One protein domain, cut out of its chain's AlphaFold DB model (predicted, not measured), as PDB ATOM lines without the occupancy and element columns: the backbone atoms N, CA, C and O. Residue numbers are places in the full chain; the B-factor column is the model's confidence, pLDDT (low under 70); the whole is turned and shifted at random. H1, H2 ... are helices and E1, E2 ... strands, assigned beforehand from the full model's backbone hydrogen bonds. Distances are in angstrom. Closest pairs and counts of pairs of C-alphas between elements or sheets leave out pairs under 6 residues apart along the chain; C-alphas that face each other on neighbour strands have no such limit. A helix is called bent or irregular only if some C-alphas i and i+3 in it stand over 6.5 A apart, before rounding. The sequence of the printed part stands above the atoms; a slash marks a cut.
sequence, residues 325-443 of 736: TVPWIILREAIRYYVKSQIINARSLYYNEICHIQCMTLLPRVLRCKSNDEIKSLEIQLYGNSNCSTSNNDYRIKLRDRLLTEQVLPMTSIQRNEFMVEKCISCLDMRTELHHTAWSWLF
ATOM      1  N   THR A 325     -21.670  33.692  39.239       86.31
ATOM      2  CA  THR A 325     -22.389  32.653  38.506       86.31
ATOM      3  C   THR A 325     -23.900  32.897  38.456       86.31
ATOM      4  O   THR A 325     -24.468  33.614  39.284       86.31
ATOM      5  N   VAL A 326     -24.556  32.253  37.489       88.88
ATOM      6  CA  VAL A 326     -26.015  32.161  37.341       88.88
ATOM      7  C   VAL A 326     -26.399  30.746  36.861       88.88
ATOM      8  O   VAL A 326     -25.685  30.190  36.023       88.88
ATOM      9  N   PRO A 327     -27.481  30.120  37.363       91.69
ATOM     10  CA  PRO A 327     -27.992  28.860  36.814       91.69
ATOM     11  C   PRO A 327     -28.459  29.013  35.362       91.69
ATOM     12  O   PRO A 327     -29.098  30.013  35.019       91.69
ATOM     13  N   TRP A 328     -28.200  28.003  34.525       94.50
ATOM     14  CA  TRP A 328     -28.556  28.020  33.106       94.50
ATOM     15  C   TRP A 328     -30.035  28.314  32.875       94.50
ATOM     16  O   TRP A 328     -30.326  29.132  32.017       94.50
ATOM     17  N   ILE A 329     -30.963  27.768  33.668       91.38
ATOM     18  CA  ILE A 329     -32.401  28.059  33.519       91.38
ATOM     19  C   ILE A 329     -32.722  29.562  33.565       91.38
ATOM     20  O   ILE A 329     -33.489  30.043  32.735       91.38
ATOM     21  N   ILE A 330     -32.093  30.328  34.463       87.81
ATOM     22  CA  ILE A 330     -32.330  31.777  34.570       87.81
ATOM     23  C   ILE A 330     -31.722  32.500  33.362       87.81
ATOM     24  O   ILE A 330     -32.374  33.353  32.762       87.81
ATOM     25  N   LEU A 331     -30.495  32.140  32.966       91.56
ATOM     26  CA  LEU A 331     -29.834  32.735  31.800       91.56
ATOM     27  C   LEU A 331     -30.537  32.368  30.479       91.56
ATOM     28  O   LEU A 331     -30.597  33.189  29.568       91.56
ATOM     29  N   ARG A 332     -31.109  31.166  30.385       92.62
ATOM     30  CA  ARG A 332     -31.842  30.655  29.227       92.62
ATOM     31  C   ARG A 332     -33.111  31.457  28.979       92.62
ATOM     32  O   ARG A 332     -33.297  31.939  27.865       92.62
ATOM     33  N   GLU A 333     -33.954  31.643  29.997       89.75
ATOM     34  CA  GLU A 333     -35.155  32.473  29.846       89.75
ATOM     35  C   GLU A 333     -34.780  33.948  29.608       89.75
ATOM     36  O   GLU A 333     -35.388  34.611  28.768       89.75
ATOM     37  N   ALA A 334     -33.708  34.443  30.245       89.50
ATOM     38  CA  ALA A 334     -33.171  35.779  29.975       89.50
ATOM     39  C   ALA A 334     -32.775  35.971  28.499       89.50
ATOM     40  O   ALA A 334     -33.114  36.991  27.903       89.50
ATOM     41  N   ILE A 335     -32.093  34.988  27.898       92.88
ATOM     42  CA  ILE A 335     -31.720  34.962  26.475       92.88
ATOM     43  C   ILE A 335     -32.971  34.860  25.589       92.88
ATOM     44  O   ILE A 335     -33.134  35.666  24.671       92.88
ATOM     45  N   ARG A 336     -33.876  33.917  25.891       92.00
ATOM     46  CA  ARG A 336     -35.130  33.658  25.159       92.00
ATOM     47  C   ARG A 336     -35.966  34.918  24.962       92.00
ATOM     48  O   ARG A 336     -36.484  35.147  23.869       92.00
ATOM     49  N   TYR A 337     -36.098  35.724  26.009       89.00
ATOM     50  CA  TYR A 337     -36.931  36.924  26.007       89.00
ATOM     51  C   TYR A 337     -36.150  38.227  25.811       89.00
ATOM     52  O   TYR A 337     -36.777  39.284  25.728       89.00
ATOM     53  N   TYR A 338     -34.817  38.186  25.671       88.50
ATOM     54  CA  TYR A 338     -33.985  39.388  25.541       88.50
ATOM     55  C   TYR A 338     -34.460  40.313  24.412       88.50
ATOM     56  O   TYR A 338     -34.676  41.505  24.626       88.50
ATOM     57  N   VAL A 339     -34.698  39.761  23.219       86.75
ATOM     58  CA  VAL A 339     -35.153  40.550  22.064       86.75
ATOM     59  C   VAL A 339     -36.530  41.177  22.328       86.75
ATOM     60  O   VAL A 339     -36.716  42.358  22.042       86.75
ATOM     61  N   LYS A 340     -37.467  40.443  22.954       84.69
ATOM     62  CA  LYS A 340     -38.820  40.933  23.292       84.69
ATOM     63  C   LYS A 340     -38.823  41.972  24.426       84.69
ATOM     64  O   LYS A 340     -39.637  42.899  24.421       84.69
ATOM     65  N   SER A 341     -37.892  41.895  25.381       79.94
ATOM     66  CA  SER A 341     -37.756  42.928  26.419       79.94
ATOM     67  C   SER A 341     -37.230  44.250  25.840       79.94
ATOM     68  O   SER A 341     -37.709  45.316  26.247       79.94
ATOM     69  N   GLN A 342     -36.349  44.193  24.829       78.25
ATOM     70  CA  GLN A 342     -35.853  45.373  24.101       78.25
ATOM     71  C   GLN A 342     -36.817  45.895  23.021       78.25
ATOM     72  O   GLN A 342     -36.861  47.099  22.772       78.25
ATOM     73  N   ILE A 343     -37.583  45.016  22.370       79.94
ATOM     74  CA  ILE A 343     -38.485  45.334  21.257       79.94
ATOM     75  C   ILE A 343     -39.838  44.663  21.529       79.94
ATOM     76  O   ILE A 343     -39.983  43.461  21.334       79.94
ATOM     77  N   ILE A 344     -40.835  45.440  21.968       73.38
ATOM     78  CA  ILE A 344     -42.114  44.928  22.511       73.38
ATOM     79  C   ILE A 344     -42.792  43.910  21.578       73.38
ATOM     80  O   ILE A 344     -43.243  42.859  22.032       73.38
ATOM     81  N   ASN A 345     -42.810  44.203  20.278       80.62
ATOM     82  CA  ASN A 345     -43.507  43.409  19.267       80.62
ATOM     83  C   ASN A 345     -42.643  42.266  18.696       80.62
ATOM     84  O   ASN A 345     -43.038  41.659  17.705       80.62
ATOM     85  N   ALA A 346     -41.457  41.984  19.247       86.06
ATOM     86  CA  ALA A 346     -40.620  40.877  18.785       86.06
ATOM     87  C   ALA A 346     -41.085  39.524  19.344       86.06
ATOM     88  O   ALA A 346     -41.522  39.422  20.494       86.06
ATOM     89  N   ARG A 347     -40.918  38.458  18.554       90.00
ATOM     90  CA  ARG A 347     -40.995  37.082  19.063       90.00
ATOM     91  C   ARG A 347     -39.861  36.787  20.055       90.00
ATOM     92  O   ARG A 347     -38.805  37.423  20.029       90.00
ATOM     93  N   SER A 348     -40.068  35.789  20.909       90.31
ATOM     94  CA  SER A 348     -38.995  35.142  21.670       90.31
ATOM     95  C   SER A 348     -38.072  34.328  20.753       90.31
ATOM     96  O   SER A 348     -38.428  33.994  19.616       90.31
ATOM     97  N   LEU A 349     -36.874  34.005  21.250       92.31
ATOM     98  CA  LEU A 349     -35.968  33.075  20.577       92.31
ATOM     99  C   LEU A 349     -36.499  31.639  20.672       92.31
ATOM    100  O   LEU A 349     -36.971  31.204  21.726       92.31
ATOM    101  N   TYR A 350     -36.386  30.908  19.569       92.19
ATOM    102  CA  TYR A 350     -36.766  29.502  19.466       92.19
ATOM    103  C   TYR A 350     -35.716  28.577  20.111       92.19
ATOM    104  O   TYR A 350     -34.566  28.964  20.333       92.19
ATOM    105  N   TYR A 351     -36.094  27.325  20.390       93.25
ATOM    106  CA  TYR A 351     -35.239  26.312  21.030       93.25
ATOM    107  C   TYR A 351     -33.845  26.179  20.378       93.25
ATOM    108  O   TYR A 351     -32.820  26.210  21.055       93.25
ATOM    109  N   ASN A 352     -33.807  26.086  19.050       92.88
ATOM    110  CA  ASN A 352     -32.598  25.970  18.230       92.88
ATOM    111  C   ASN A 352     -31.697  27.223  18.256       92.88
ATOM    112  O   ASN A 352     -30.474  27.106  18.147       92.88
ATOM    113  N   GLU A 353     -32.286  28.411  18.404       95.31
ATOM    114  CA  GLU A 353     -31.573  29.687  18.558       95.31
ATOM    115  C   GLU A 353     -30.955  29.798  19.964       95.31
ATOM    116  O   GLU A 353     -29.807  30.214  20.122       95.31
ATOM    117  N   ILE A 354     -31.675  29.326  20.986       95.75
ATOM    118  CA  ILE A 354     -31.176  29.204  22.364       95.75
ATOM    119  C   ILE A 354     -29.996  28.222  22.423       95.75
ATOM    120  O   ILE A 354     -28.956  28.560  22.991       95.75
ATOM    121  N   CYS A 355     -30.098  27.048  21.788       96.19
ATOM    122  CA  CYS A 355     -28.989  26.089  21.702       96.19
ATOM    123  C   CYS A 355     -27.784  26.637  20.909       96.19
ATOM    124  O   CYS A 355     -26.639  26.311  21.224       96.19
ATOM    125  N   HIS A 356     -27.987  27.539  19.938       96.31
ATOM    126  CA  HIS A 356     -26.865  28.222  19.286       96.31
ATOM    127  C   HIS A 356     -26.045  29.047  20.291       96.31
ATOM    128  O   HIS A 356     -24.828  28.873  20.387       96.31
ATOM    129  N   ILE A 357     -26.722  29.891  21.077       97.06
ATOM    130  CA  ILE A 357     -26.101  30.775  22.075       97.06
ATOM    131  C   ILE A 357     -25.517  29.961  23.244       97.06
ATOM    132  O   ILE A 357     -24.441  30.282  23.754       97.06
ATOM    133  N   GLN A 358     -26.169  28.857  23.622       96.88
ATOM    134  CA  GLN A 358     -25.655  27.869  24.573       96.88
ATOM    135  C   GLN A 358     -24.287  27.328  24.133       96.88
ATOM    136  O   GLN A 358     -23.331  27.374  24.908       96.88
ATOM    137  N   CYS A 359     -24.156  26.873  22.882       97.06
ATOM    138  CA  CYS A 359     -22.877  26.407  22.350       97.06
ATOM    139  C   CYS A 359     -21.835  27.535  22.299       97.06
ATOM    140  O   CYS A 359     -20.722  27.342  22.779       97.06
ATOM    141  N   MET A 360     -22.200  28.734  21.827       96.06
ATOM    142  CA  MET A 360     -21.305  29.906  21.824       96.06
ATOM    143  C   MET A 360     -20.765  30.273  23.221       96.06
ATOM    144  O   MET A 360     -19.691  30.867  23.312       96.06
ATOM    145  N   THR A 361     -21.490  29.910  24.286       96.56
ATOM    146  CA  THR A 361     -21.127  30.146  25.696       96.56
ATOM    147  C   THR A 361     -20.339  28.977  26.314       96.56
ATOM    148  O   THR A 361     -19.434  29.196  27.113       96.56
ATOM    149  N   LEU A 362     -20.668  27.725  25.967       96.81
ATOM    150  CA  LEU A 362     -20.136  26.519  26.630       96.81
ATOM    151  C   LEU A 362     -19.061  25.762  25.833       96.81
ATOM    152  O   LEU A 362     -18.321  24.971  26.424       96.81
ATOM    153  N   LEU A 363     -18.903  26.025  24.533       95.44
ATOM    154  CA  LEU A 363     -17.835  25.455  23.703       95.44
ATOM    155  C   LEU A 363     -16.417  25.668  24.290       95.44
ATOM    156  O   LEU A 363     -15.627  24.721  24.241       95.44
ATOM    157  N   PRO A 364     -16.078  26.807  24.939       94.44
ATOM    158  CA  PRO A 364     -14.804  26.953  25.648       94.44
ATOM    159  C   PRO A 364     -14.556  25.887  26.728       94.44
ATOM    160  O   PRO A 364     -13.407  25.488  26.913       94.44
ATOM    161  N   ARG A 365     -15.591  25.358  27.405       94.69
ATOM    162  CA  ARG A 365     -15.426  24.245  28.367       94.69
ATOM    163  C   ARG A 365     -14.978  22.966  27.663       94.69
ATOM    164  O   ARG A 365     -13.987  22.370  28.071       94.69
ATOM    165  N   VAL A 366     -15.660  22.598  26.575       94.19
ATOM    166  CA  VAL A 366     -15.344  21.410  25.755       94.19
ATOM    167  C   VAL A 366     -13.920  21.483  25.200       94.19
ATOM    168  O   VAL A 366     -13.219  20.476  25.116       94.19
ATOM    169  N   LEU A 367     -13.469  22.685  24.837       92.12
ATOM    170  CA  LEU A 367     -12.136  22.892  24.281       92.12
ATOM    171  C   LEU A 367     -11.025  22.894  25.345       92.12
ATOM    172  O   LEU A 367      -9.931  22.412  25.049       92.12
ATOM    173  N   ARG A 368     -11.313  23.329  26.581       93.00
ATOM    174  CA  ARG A 368     -10.389  23.273  27.735       93.00
ATOM    175  C   ARG A 368     -10.067  21.852  28.209       93.00
ATOM    176  O   ARG A 368      -8.983  21.656  28.757       93.00
ATOM    177  N   CYS A 369     -10.967  20.886  28.007       92.69
ATOM    178  CA  CYS A 369     -10.714  19.477  28.325       92.69
ATOM    179  C   CYS A 369      -9.465  18.963  27.589       92.69
ATOM    180  O   CYS A 369      -9.301  19.195  26.386       92.69
ATOM    181  N   LYS A 370      -8.588  18.241  28.290       90.38
ATOM    182  CA  LYS A 370      -7.337  17.685  27.745       90.38
ATOM    183  C   LYS A 370      -7.482  16.226  27.316       90.38
ATOM    184  O   LYS A 370      -6.879  15.832  26.322       90.38
ATOM    185  N   SER A 371      -8.299  15.450  28.024       89.62
ATOM    186  CA  SER A 371      -8.578  14.032  27.759       89.62
ATOM    187  C   SER A 371     -10.025  13.772  27.319       89.62
ATOM    188  O   SER A 371     -10.927  14.574  27.562       89.62
ATOM    189  N   ASN A 372     -10.271  12.610  26.702       87.50
ATOM    190  CA  ASN A 372     -11.629  12.179  26.347       87.50
ATOM    191  C   ASN A 372     -12.500  11.902  27.585       87.50
ATOM    192  O   ASN A 372     -13.719  12.032  27.513       87.50
ATOM    193  N   ASP A 373     -11.900  11.551  28.724       88.44
ATOM    194  CA  ASP A 373     -12.636  11.255  29.956       88.44
ATOM    195  C   ASP A 373     -13.027  12.530  30.719       88.44
ATOM    196  O   ASP A 373     -14.104  12.577  31.311       88.44
ATOM    197  N   GLU A 374     -12.254  13.618  30.592       92.44
ATOM    198  CA  GLU A 374     -12.728  14.969  30.933       92.44
ATOM    199  C   GLU A 374     -13.928  15.380  30.065       92.44
ATOM    200  O   GLU A 374     -14.884  15.941  30.597       92.44
ATOM    201  N   ILE A 375     -13.922  15.071  28.759       90.94
ATOM    202  CA  ILE A 375     -15.044  15.395  27.856       90.94
ATOM    203  C   ILE A 375     -16.307  14.612  28.249       90.94
ATOM    204  O   ILE A 375     -17.372  15.214  28.357       90.94
ATOM    205  N   LYS A 376     -16.203  13.306  28.535       90.06
ATOM    206  CA  LYS A 376     -17.327  12.498  29.061       90.06
ATOM    207  C   LYS A 376     -17.825  13.024  30.410       90.06
ATOM    208  O   LYS A 376     -19.029  13.092  30.640       90.06
ATOM    209  N   SER A 377     -16.909  13.418  31.297       93.25
ATOM    210  CA  SER A 377     -17.259  13.980  32.608       93.25
ATOM    211  C   SER A 377     -17.996  15.313  32.469       93.25
ATOM    212  O   SER A 377     -18.968  15.553  33.182       93.25
ATOM    213  N   LEU A 378     -17.582  16.160  31.521       94.75
ATOM    214  CA  LEU A 378     -18.286  17.387  31.165       94.75
ATOM    215  C   LEU A 378     -19.651  17.090  30.522       94.75
ATOM    216  O   LEU A 378     -20.626  17.737  30.883       94.75
ATOM    217  N   GLU A 379     -19.755  16.100  29.630       94.19
ATOM    218  CA  GLU A 379     -21.035  15.673  29.046       94.19
ATOM    219  C   GLU A 379     -22.035  15.272  30.146       94.19
ATOM    220  O   GLU A 379     -23.146  15.795  30.183       94.19
ATOM    221  N   ILE A 380     -21.616  14.449  31.114       93.44
ATOM    222  CA  ILE A 380     -22.454  14.043  32.254       93.44
ATOM    223  C   ILE A 380     -22.814  15.245  33.150       93.44
ATOM    224  O   ILE A 380     -23.952  15.348  33.598       93.44
ATOM    225  N   GLN A 381     -21.901  16.198  33.378       93.81
ATOM    226  CA  GLN A 381     -22.203  17.433  34.127       93.81
ATOM    227  C   GLN A 381     -23.176  18.376  33.397       93.81
ATOM    228  O   GLN A 381     -23.862  19.172  34.045       93.81
ATOM    229  N   LEU A 382     -23.220  18.324  32.064       95.00
ATOM    230  CA  LEU A 382     -24.087  19.160  31.235       95.00
ATOM    231  C   LEU A 382     -25.442  18.506  30.935       95.00
ATOM    232  O   LEU A 382     -26.417  19.232  30.800       95.00
ATOM    233  N   TYR A 383     -25.527  17.175  30.860       94.50
ATOM    234  CA  TYR A 383     -26.726  16.459  30.392       94.50
ATOM    235  C   TYR A 383     -27.237  15.357  31.331       94.50
ATOM    236  O   TYR A 383     -28.319  14.819  31.113       94.50
ATOM    237  N   GLY A 384     -26.483  14.987  32.369       91.19
ATOM    238  CA  GLY A 384     -26.810  13.878  33.277       91.19
ATOM    239  C   GLY A 384     -26.520  12.481  32.711       91.19
ATOM    240  O   GLY A 384     -26.541  11.506  33.457       91.19
ATOM    241  N   ASN A 385     -26.209  12.369  31.418       87.50
ATOM    242  CA  ASN A 385     -25.872  11.128  30.722       87.50
ATOM    243  C   ASN A 385     -24.771  11.356  29.670       87.50
ATOM    244  O   ASN A 385     -24.541  12.484  29.235       87.50
ATOM    245  N   SER A 386     -24.100  10.280  29.246       81.94
ATOM    246  CA  SER A 386     -23.105  10.310  28.166       81.94
ATOM    247  C   SER A 386     -23.589   9.521  26.949       81.94
ATOM    248  O   SER A 386     -23.690   8.294  27.020       81.94
ATOM    249  N   ASN A 387     -23.828  10.199  25.827       70.50
ATOM    250  CA  ASN A 387     -24.291   9.584  24.578       70.50
ATOM    251  C   ASN A 387     -23.124   9.167  23.658       70.50
ATOM    252  O   ASN A 387     -23.336   8.525  22.628       70.50
ATOM    253  N   CYS A 388     -21.878   9.516  24.004       60.34
ATOM    254  CA  CYS A 388     -20.700   9.270  23.170       60.34
ATOM    255  C   CYS A 388     -20.250   7.792  23.125       60.34
ATOM    256  O   CYS A 388     -19.251   7.404  23.740       60.34
ATOM    257  N   SER A 389     -20.943   6.985  22.319       56.16
ATOM    258  CA  SER A 389     -20.568   5.605  21.984       56.16
ATOM    259  C   SER A 389     -19.228   5.500  21.230       56.16
ATOM    260  O   SER A 389     -18.725   6.467  20.642       56.16
ATOM    261  N   THR A 390     -18.635   4.303  21.274       50.78
ATOM    262  CA  THR A 390     -17.204   3.999  21.056       50.78
ATOM    263  C   THR A 390     -16.690   4.085  19.606       50.78
ATOM    264  O   THR A 390     -15.605   3.592  19.315       50.78
ATOM    265  N   SER A 391     -17.442   4.678  18.675       53.47
ATOM    266  CA  SER A 391     -17.044   4.814  17.265       53.47
ATOM    267  C   SER A 391     -16.165   6.049  17.004       53.47
ATOM    268  O   SER A 391     -16.342   7.088  17.646       53.47
ATOM    269  N   ASN A 392     -15.258   5.928  16.021       51.25
ATOM    270  CA  ASN A 392     -14.086   6.779  15.706       51.25
ATOM    271  C   ASN A 392     -14.281   8.308  15.530       51.25
ATOM    272  O   ASN A 392     -13.306   9.004  15.250       51.25
ATOM    273  N   ASN A 393     -15.484   8.859  15.685       57.25
ATOM    274  CA  ASN A 393     -15.710  10.305  15.599       57.25
ATOM    275  C   ASN A 393     -15.249  11.023  16.881       57.25
ATOM    276  O   ASN A 393     -15.550  10.567  17.989       57.25
ATOM    277  N   ASP A 394     -14.582  12.171  16.717       78.94
ATOM    278  CA  ASP A 394     -14.059  13.016  17.802       78.94
ATOM    279  C   ASP A 394     -15.142  13.340  18.853       78.94
ATOM    280  O   ASP A 394     -16.208  13.876  18.541       78.94
ATOM    281  N   TYR A 395     -14.844  13.034  20.120       84.50
ATOM    282  CA  TYR A 395     -15.705  13.321  21.270       84.50
ATOM    283  C   TYR A 395     -16.019  14.821  21.403       84.50
ATOM    284  O   TYR A 395     -17.118  15.179  21.822       84.50
ATOM    285  N   ARG A 396     -15.097  15.708  20.998       89.31
ATOM    286  CA  ARG A 396     -15.325  17.162  20.976       89.31
ATOM    287  C   ARG A 396     -16.420  17.528  19.978       89.31
ATOM    288  O   ARG A 396     -17.297  18.319  20.314       89.31
ATOM    289  N   ILE A 397     -16.386  16.940  18.778       88.62
ATOM    290  CA  ILE A 397     -17.387  17.164  17.724       88.62
ATOM    291  C   ILE A 397     -18.757  16.667  18.195       88.62
ATOM    292  O   ILE A 397     -19.713  17.439  18.154       88.62
ATOM    293  N   LYS A 398     -18.839  15.446  18.746       89.00
ATOM    294  CA  LYS A 398     -20.084  14.901  19.325       89.00
ATOM    295  C   LYS A 398     -20.682  15.848  20.379       89.00
ATOM    296  O   LYS A 398     -21.864  16.173  20.304       89.00
ATOM    297  N   LEU A 399     -19.872  16.346  21.321       92.44
ATOM    298  CA  LEU A 399     -20.351  17.242  22.383       92.44
ATOM    299  C   LEU A 399     -20.668  18.667  21.888       92.44
ATOM    300  O   LEU A 399     -21.588  19.292  22.411       92.44
ATOM    301  N   ARG A 400     -19.977  19.183  20.859       93.31
ATOM    302  CA  ARG A 400     -20.378  20.429  20.177       93.31
ATOM    303  C   ARG A 400     -21.751  20.268  19.534       93.31
ATOM    304  O   ARG A 400     -22.602  21.136  19.707       93.31
ATOM    305  N   ASP A 401     -21.950  19.193  18.780       92.44
ATOM    306  CA  ASP A 401     -23.195  18.961  18.052       92.44
ATOM    307  C   ASP A 401     -24.354  18.848  19.048       92.44
ATOM    308  O   ASP A 401     -25.358  19.541  18.894       92.44
ATOM    309  N   ARG A 402     -24.135  18.129  20.157       93.31
ATOM    310  CA  ARG A 402     -25.061  18.058  21.294       93.31
ATOM    311  C   ARG A 402     -25.360  19.428  21.917       93.31
ATOM    312  O   ARG A 402     -26.523  19.755  22.119       93.31
ATOM    313  N   LEU A 403     -24.352  20.284  22.121       95.62
ATOM    314  CA  LEU A 403     -24.539  21.673  22.582       95.62
ATOM    315  C   LEU A 403     -25.382  22.541  21.634       95.62
ATOM    316  O   LEU A 403     -25.903  23.562  22.084       95.62
ATOM    317  N   LEU A 404     -25.508  22.163  20.358       93.94
ATOM    318  CA  LEU A 404     -26.278  22.867  19.326       93.94
ATOM    319  C   LEU A 404     -27.680  22.276  19.087       93.94
ATOM    320  O   LEU A 404     -28.502  22.947  18.457       93.94
ATOM    321  N   THR A 405     -27.967  21.067  19.585       92.19
ATOM    322  CA  THR A 405     -29.247  20.355  19.386       92.19
ATOM    323  C   THR A 405     -29.994  20.005  20.675       92.19
ATOM    324  O   THR A 405     -31.204  19.815  20.615       92.19
ATOM    325  N   GLU A 406     -29.323  19.944  21.826       93.75
ATOM    326  CA  GLU A 406     -29.899  19.594  23.129       93.75
ATOM    327  C   GLU A 406     -29.561  20.660  24.182       93.75
ATOM    328  O   GLU A 406     -28.407  21.077  24.331       93.75
ATOM    329  N   GLN A 407     -30.555  21.075  24.972       93.81
ATOM    330  CA  GLN A 407     -30.328  21.962  26.116       93.81
ATOM    331  C   GLN A 407     -29.611  21.255  27.273       93.81
ATOM    332  O   GLN A 407     -29.952  20.126  27.623       93.81
ATOM    333  N   VAL A 408     -28.667  21.953  27.908       96.38
ATOM    334  CA  VAL A 408     -28.000  21.492  29.136       96.38
ATOM    335  C   VAL A 408     -28.927  21.600  30.354       96.38
ATOM    336  O   VAL A 408     -29.935  22.315  30.335       96.38
ATOM    337  N   LEU A 409     -28.582  20.892  31.432       96.19
ATOM    338  CA  LEU A 409     -29.372  20.799  32.657       96.19
ATOM    339  C   LEU A 409     -29.732  22.191  33.230       96.19
ATOM    340  O   LEU A 409     -28.871  23.071  33.313       96.19
ATOM    341  N   PRO A 410     -30.969  22.396  33.731       93.62
ATOM    342  CA  PRO A 410     -31.421  23.667  34.312       93.62
ATOM    343  C   PRO A 410     -30.475  24.286  35.353       93.62
ATOM    344  O   PRO A 410     -30.331  25.506  35.425       93.62
ATOM    345  N   MET A 411     -29.814  23.438  36.146       94.12
ATOM    346  CA  MET A 411     -28.931  23.836  37.245       94.12
ATOM    347  C   MET A 411     -27.452  23.966  36.843       94.12
ATOM    348  O   MET A 411     -26.616  24.228  37.710       94.12
ATOM    349  N   THR A 412     -27.099  23.817  35.560       95.25
ATOM    350  CA  THR A 412     -25.730  24.057  35.080       95.25
ATOM    351  C   THR A 412     -25.322  25.496  35.399       95.25
ATOM    352  O   THR A 412     -25.875  26.452  34.866       95.25
ATOM    353  N   SER A 413     -24.346  25.661  36.290       94.00
ATOM    354  CA  SER A 413     -23.829  26.972  36.688       94.00
ATOM    355  C   SER A 413     -23.004  27.588  35.553       94.00
ATOM    356  O   SER A 413     -22.072  26.947  35.059       94.00
ATOM    357  N   ILE A 414     -23.335  28.815  35.145       94.94
ATOM    358  CA  ILE A 414     -22.652  29.604  34.110       94.94
ATOM    359  C   ILE A 414     -21.937  30.776  34.780       94.94
ATOM    360  O   ILE A 414     -22.556  31.499  35.559       94.94
ATOM    361  N   GLN A 415     -20.653  30.991  34.494       91.00
ATOM    362  CA  GLN A 415     -19.914  32.145  35.006       91.00
ATOM    363  C   GLN A 415     -20.184  33.394  34.161       91.00
ATOM    364  O   GLN A 415     -20.301  33.324  32.937       91.00
ATOM    365  N   ARG A 416     -20.166  34.573  34.796       86.19
ATOM    366  CA  ARG A 416     -20.245  35.873  34.101       86.19
ATOM    367  C   ARG A 416     -19.215  35.993  32.971       86.19
ATOM    368  O   ARG A 416     -19.517  36.570  31.926       86.19
ATOM    369  N   ASN A 417     -18.015  35.448  33.179       88.50
ATOM    370  CA  ASN A 417     -16.932  35.506  32.203       88.50
ATOM    371  C   ASN A 417     -17.296  34.784  30.901       88.50
ATOM    372  O   ASN A 417     -17.172  35.385  29.841       88.50
ATOM    373  N   GLU A 418     -17.817  33.559  30.987       92.88
ATOM    374  CA  GLU A 418     -18.119  32.688  29.838       92.88
ATOM    375  C   GLU A 418     -19.152  33.304  28.878       92.88
ATOM    376  O   GLU A 418     -19.061  33.121  27.670       92.88
ATOM    377  N   PHE A 419     -20.111  34.081  29.399       92.38
ATOM    378  CA  PHE A 419     -21.133  34.744  28.579       92.38
ATOM    379  C   PHE A 419     -20.756  36.173  28.147       92.38
ATOM    380  O   PHE A 419     -21.078  36.590  27.031       92.38
ATOM    381  N   MET A 420     -20.103  36.957  29.019       88.12
ATOM    382  CA  MET A 420     -19.914  38.401  28.798       88.12
ATOM    383  C   MET A 420     -18.494  38.837  28.423       88.12
ATOM    384  O   MET A 420     -18.357  39.888  27.796       88.12
ATOM    385  N   VAL A 421     -17.460  38.096  28.831       86.50
ATOM    386  CA  VAL A 421     -16.051  38.551  28.823       86.50
ATOM    387  C   VAL A 421     -15.178  37.702  27.904       86.50
ATOM    388  O   VAL A 421     -14.337  38.237  27.183       86.50
ATOM    389  N   GLU A 422     -15.374  36.386  27.920       90.31
ATOM    390  CA  GLU A 422     -14.681  35.451  27.047       90.31
ATOM    391  C   GLU A 422     -15.192  35.587  25.611       90.31
ATOM    392  O   GLU A 422     -16.387  35.750  25.356       90.31
ATOM    393  N   LYS A 423     -14.261  35.544  24.657       91.50
ATOM    394  CA  LYS A 423     -14.583  35.526  23.233       91.50
ATOM    395  C   LYS A 423     -15.162  34.170  22.850       91.50
ATOM    396  O   LYS A 423     -14.709  33.134  23.336       91.50
ATOM    397  N   CYS A 424     -16.111  34.177  21.923       91.81
ATOM    398  CA  CYS A 424     -16.596  32.951  21.313       91.81
ATOM    399  C   CYS A 424     -15.504  32.299  20.453       91.81
ATOM    400  O   CYS A 424     -14.616  32.966  19.921       91.81
ATOM    401  N   ILE A 425     -15.606  30.985  20.283       90.31
ATOM    402  CA  ILE A 425     -14.816  30.210  19.322       90.31
ATOM    403  C   ILE A 425     -15.791  29.723  18.247       90.31
ATOM    404  O   ILE A 425     -16.932  29.389  18.567       90.31
ATOM    405  N   SER A 426     -15.376  29.715  16.978       88.12
ATOM    406  CA  SER A 426     -16.249  29.331  15.864       88.12
ATOM    407  C   SER A 426     -16.819  27.924  16.054       88.12
ATOM    408  O   SER A 426     -16.082  26.942  16.172       88.12
ATOM    409  N   CYS A 427     -18.149  27.806  16.031       87.44
ATOM    410  CA  CYS A 427     -18.831  26.514  16.094       87.44
ATOM    411  C   CYS A 427     -18.504  25.628  14.875       87.44
ATOM    412  O   CYS A 427     -18.606  24.406  14.962       87.44
ATOM    413  N   LEU A 428     -18.094  26.211  13.742       84.12
ATOM    414  CA  LEU A 428     -17.772  25.460  12.526       84.12
ATOM    415  C   LEU A 428     -16.455  24.683  12.647       84.12
ATOM    416  O   LEU A 428     -16.458  23.464  12.469       84.12
ATOM    417  N   ASP A 429     -15.354  25.373  12.960       83.75
ATOM    418  CA  ASP A 429     -13.999  24.793  12.980       83.75
ATOM    419  C   ASP A 429     -13.491  24.407  14.380       83.75
ATOM    420  O   ASP A 429     -12.505  23.676  14.490       83.75
ATOM    421  N   MET A 430     -14.168  24.870  15.439       86.38
ATOM    422  CA  MET A 430     -13.823  24.652  16.849       86.38
ATOM    423  C   MET A 430     -12.405  25.122  17.239       86.38
ATOM    424  O   MET A 430     -11.818  24.610  18.194       86.38
ATOM    425  N   ARG A 431     -11.840  26.080  16.493       84.25
ATOM    426  CA  ARG A 431     -10.445  26.541  16.599       84.25
ATOM    427  C   ARG A 431     -10.297  28.059  16.518       84.25
ATOM    428  O   ARG A 431      -9.472  28.615  17.238       84.25
ATOM    429  N   THR A 432     -11.057  28.728  15.654       84.44
ATOM    430  CA  THR A 432     -10.918  30.172  15.423       84.44
ATOM    431  C   THR A 432     -11.567  30.961  16.556       84.44
ATOM    432  O   THR A 432     -12.789  30.954  16.707       84.44
ATOM    433  N   GLU A 433     -10.749  31.661  17.343       87.94
ATOM    434  CA  GLU A 433     -11.207  32.657  18.315       87.94
ATOM    435  C   GLU A 433     -11.806  33.870  17.581       87.94
ATOM    436  O   GLU A 433     -11.180  34.447  16.690       87.94
ATOM    437  N   LEU A 434     -13.024  34.258  17.952       88.75
ATOM    438  CA  LEU A 434     -13.778  35.328  17.306       88.75
ATOM    439  C   LEU A 434     -13.543  36.679  17.995       88.75
ATOM    440  O   LEU A 434     -13.215  36.766  19.175       88.75
ATOM    441  N   HIS A 435     -13.765  37.781  17.278       86.31
ATOM    442  CA  HIS A 435     -13.552  39.132  17.819       86.31
ATOM    443  C   HIS A 435     -14.659  39.621  18.780       86.31
ATOM    444  O   HIS A 435     -14.704  40.808  19.110       86.31
ATOM    445  N   HIS A 436     -15.558  38.741  19.231       86.00
ATOM    446  CA  HIS A 436     -16.742  39.079  20.025       86.00
ATOM    447  C   HIS A 436     -17.075  38.007  21.079       86.00
ATOM    448  O   HIS A 436     -16.674  36.851  20.963       86.00
ATOM    449  N   THR A 437     -17.782  38.422  22.131       92.88
ATOM    450  CA  THR A 437     -18.338  37.570  23.202       92.88
ATOM    451  C   THR A 437     -19.807  37.241  22.916       92.88
ATOM    452  O   THR A 437     -20.471  38.016  22.217       92.88
ATOM    453  N   ALA A 438     -20.347  36.163  23.495       94.62
ATOM    454  CA  ALA A 438     -21.726  35.714  23.247       94.62
ATOM    455  C   ALA A 438     -22.765  36.815  23.539       94.62
ATOM    456  O   ALA A 438     -23.637  37.096  22.713       94.62
ATOM    457  N   TRP A 439     -22.607  37.522  24.664       93.06
ATOM    458  CA  TRP A 439     -23.391  38.717  24.985       93.06
ATOM    459  C   TRP A 439     -23.293  39.801  23.904       93.06
ATOM    460  O   TRP A 439     -24.309  40.332  23.458       93.06
ATOM    461  N   SER A 440     -22.076  40.146  23.470       89.38
ATOM    462  CA  SER A 440     -21.883  41.219  22.487       89.38
ATOM    463  C   SER A 440     -22.450  40.868  21.108       89.38
ATOM    464  O   SER A 440     -22.948  41.755  20.417       89.38
ATOM    465  N   TRP A 441     -22.454  39.585  20.736       94.06
ATOM    466  CA  TRP A 441     -23.106  39.089  19.529       94.06
ATOM    467  C   TRP A 441     -24.629  39.257  19.592       94.06
ATOM    468  O   TRP A 441     -25.205  39.912  18.721       94.06
ATOM    469  N   LEU A 442     -25.265  38.759  20.661       94.25
ATOM    470  CA  LEU A 442     -26.713  38.871  20.883       94.25
ATOM    471  C   LEU A 442     -27.166  40.342  20.941       94.25
ATOM    472  O   LEU A 442     -28.188  40.715  20.357       94.25
ATOM    473  N   PHE A 443     -26.368  41.199  21.585       90.06
ATOM    474  CA  PHE A 443     -26.589  42.642  21.623       90.06
ATOM    475  C   PHE A 443     -26.554  43.265  20.217       90.06
ATOM    476  O   PHE A 443     -27.493  43.964  19.838       90.06
TER     477      PHE A 443
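This is residues 325 to 443 of the 736 residues of an uncharacterized protein of Dictyocaulus viviparus (UniProt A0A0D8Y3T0). A long, kinked helix, H2, runs through the middle, with H3 and H4 alongside it on one side and a small cluster of the E3-E4 hairpin with short H5 and H6 on another. H1 meets H2 near its beginning and runs away from it toward one end of the long axis; the loop between H3 and H4 reaches the other end. The 119 printed residues hold six named helices and four named strands, in the order E1 H1 H2 H3 H4 E2 H5 E3 E4 H6, with two antiparallel two-strand sheets, E1-E2 and E3-E4. The class is mostly helix; the whole is compact, with a radius of gyration of the C-alphas of 14.4 A, yet elongated, spanning 48 by 29 by 24 A.

Find C-alpha 325 at (-22.389, 32.653, 38.506), where E1, residues 325 to 327, begins. H1 follows, residues 328 to 342, 20.9 A long; it is irregular, with C-alphas 336 and 339 7.6 A apart. H2, residues 351 to 368, starts at C-alpha 351 at (-35.239, 26.312, 21.030) and runs 25.9 A; it is irregular, with C-alphas 361 and 364 7.1 A apart, and has a kink of 45 degrees near residue 361. Then come H3, residues 372 to 383, 16.2 A; H4, residues 395 to 405, 15.4 A; E2, 413 to 415; H5, 416 to 420; E3, 423 to 425; E4, 433 to 437; and H6, 438 to 443, ending at C-alpha 443 at (-26.589, 42.642, 21.623).

Start at H2, the hub, touching the five other helices. H2, H3 and H4 form a bundle, three helices grouped together. H4 touches H2 at a shallow tilt of 23 degrees, opposite ways, closest at the C-alphas of Cys 355 and Leu 404, 4.8 A. H2 and H3, a helical hairpin, only just touch, with 3 pairs of C-alphas within 8 A; Val 366 and Ile 375 are closest, 6.4 A. H1 only just touches H2, with 3 such pairs, closest at Arg 336 and Ile 354, 6.6 A. Look across E1 and E2 for N 326 and O 414, 2.9 A, and across the hairpin E3 and E4 for N 434 and O 424, 2.8 A. In H3, H4, H5 and H6 every O i to N i+4 pair is within hydrogen-bond range; H1 has 9 of 11 and H2 11 of 14.

The farthest C-alphas are those of Ile 344 and Thr 390, 47.9 A apart. The printed part has no cut. The link from H3 to H4, 11 residues, is long, and within it residues 388 to 393 are under pLDDT 70.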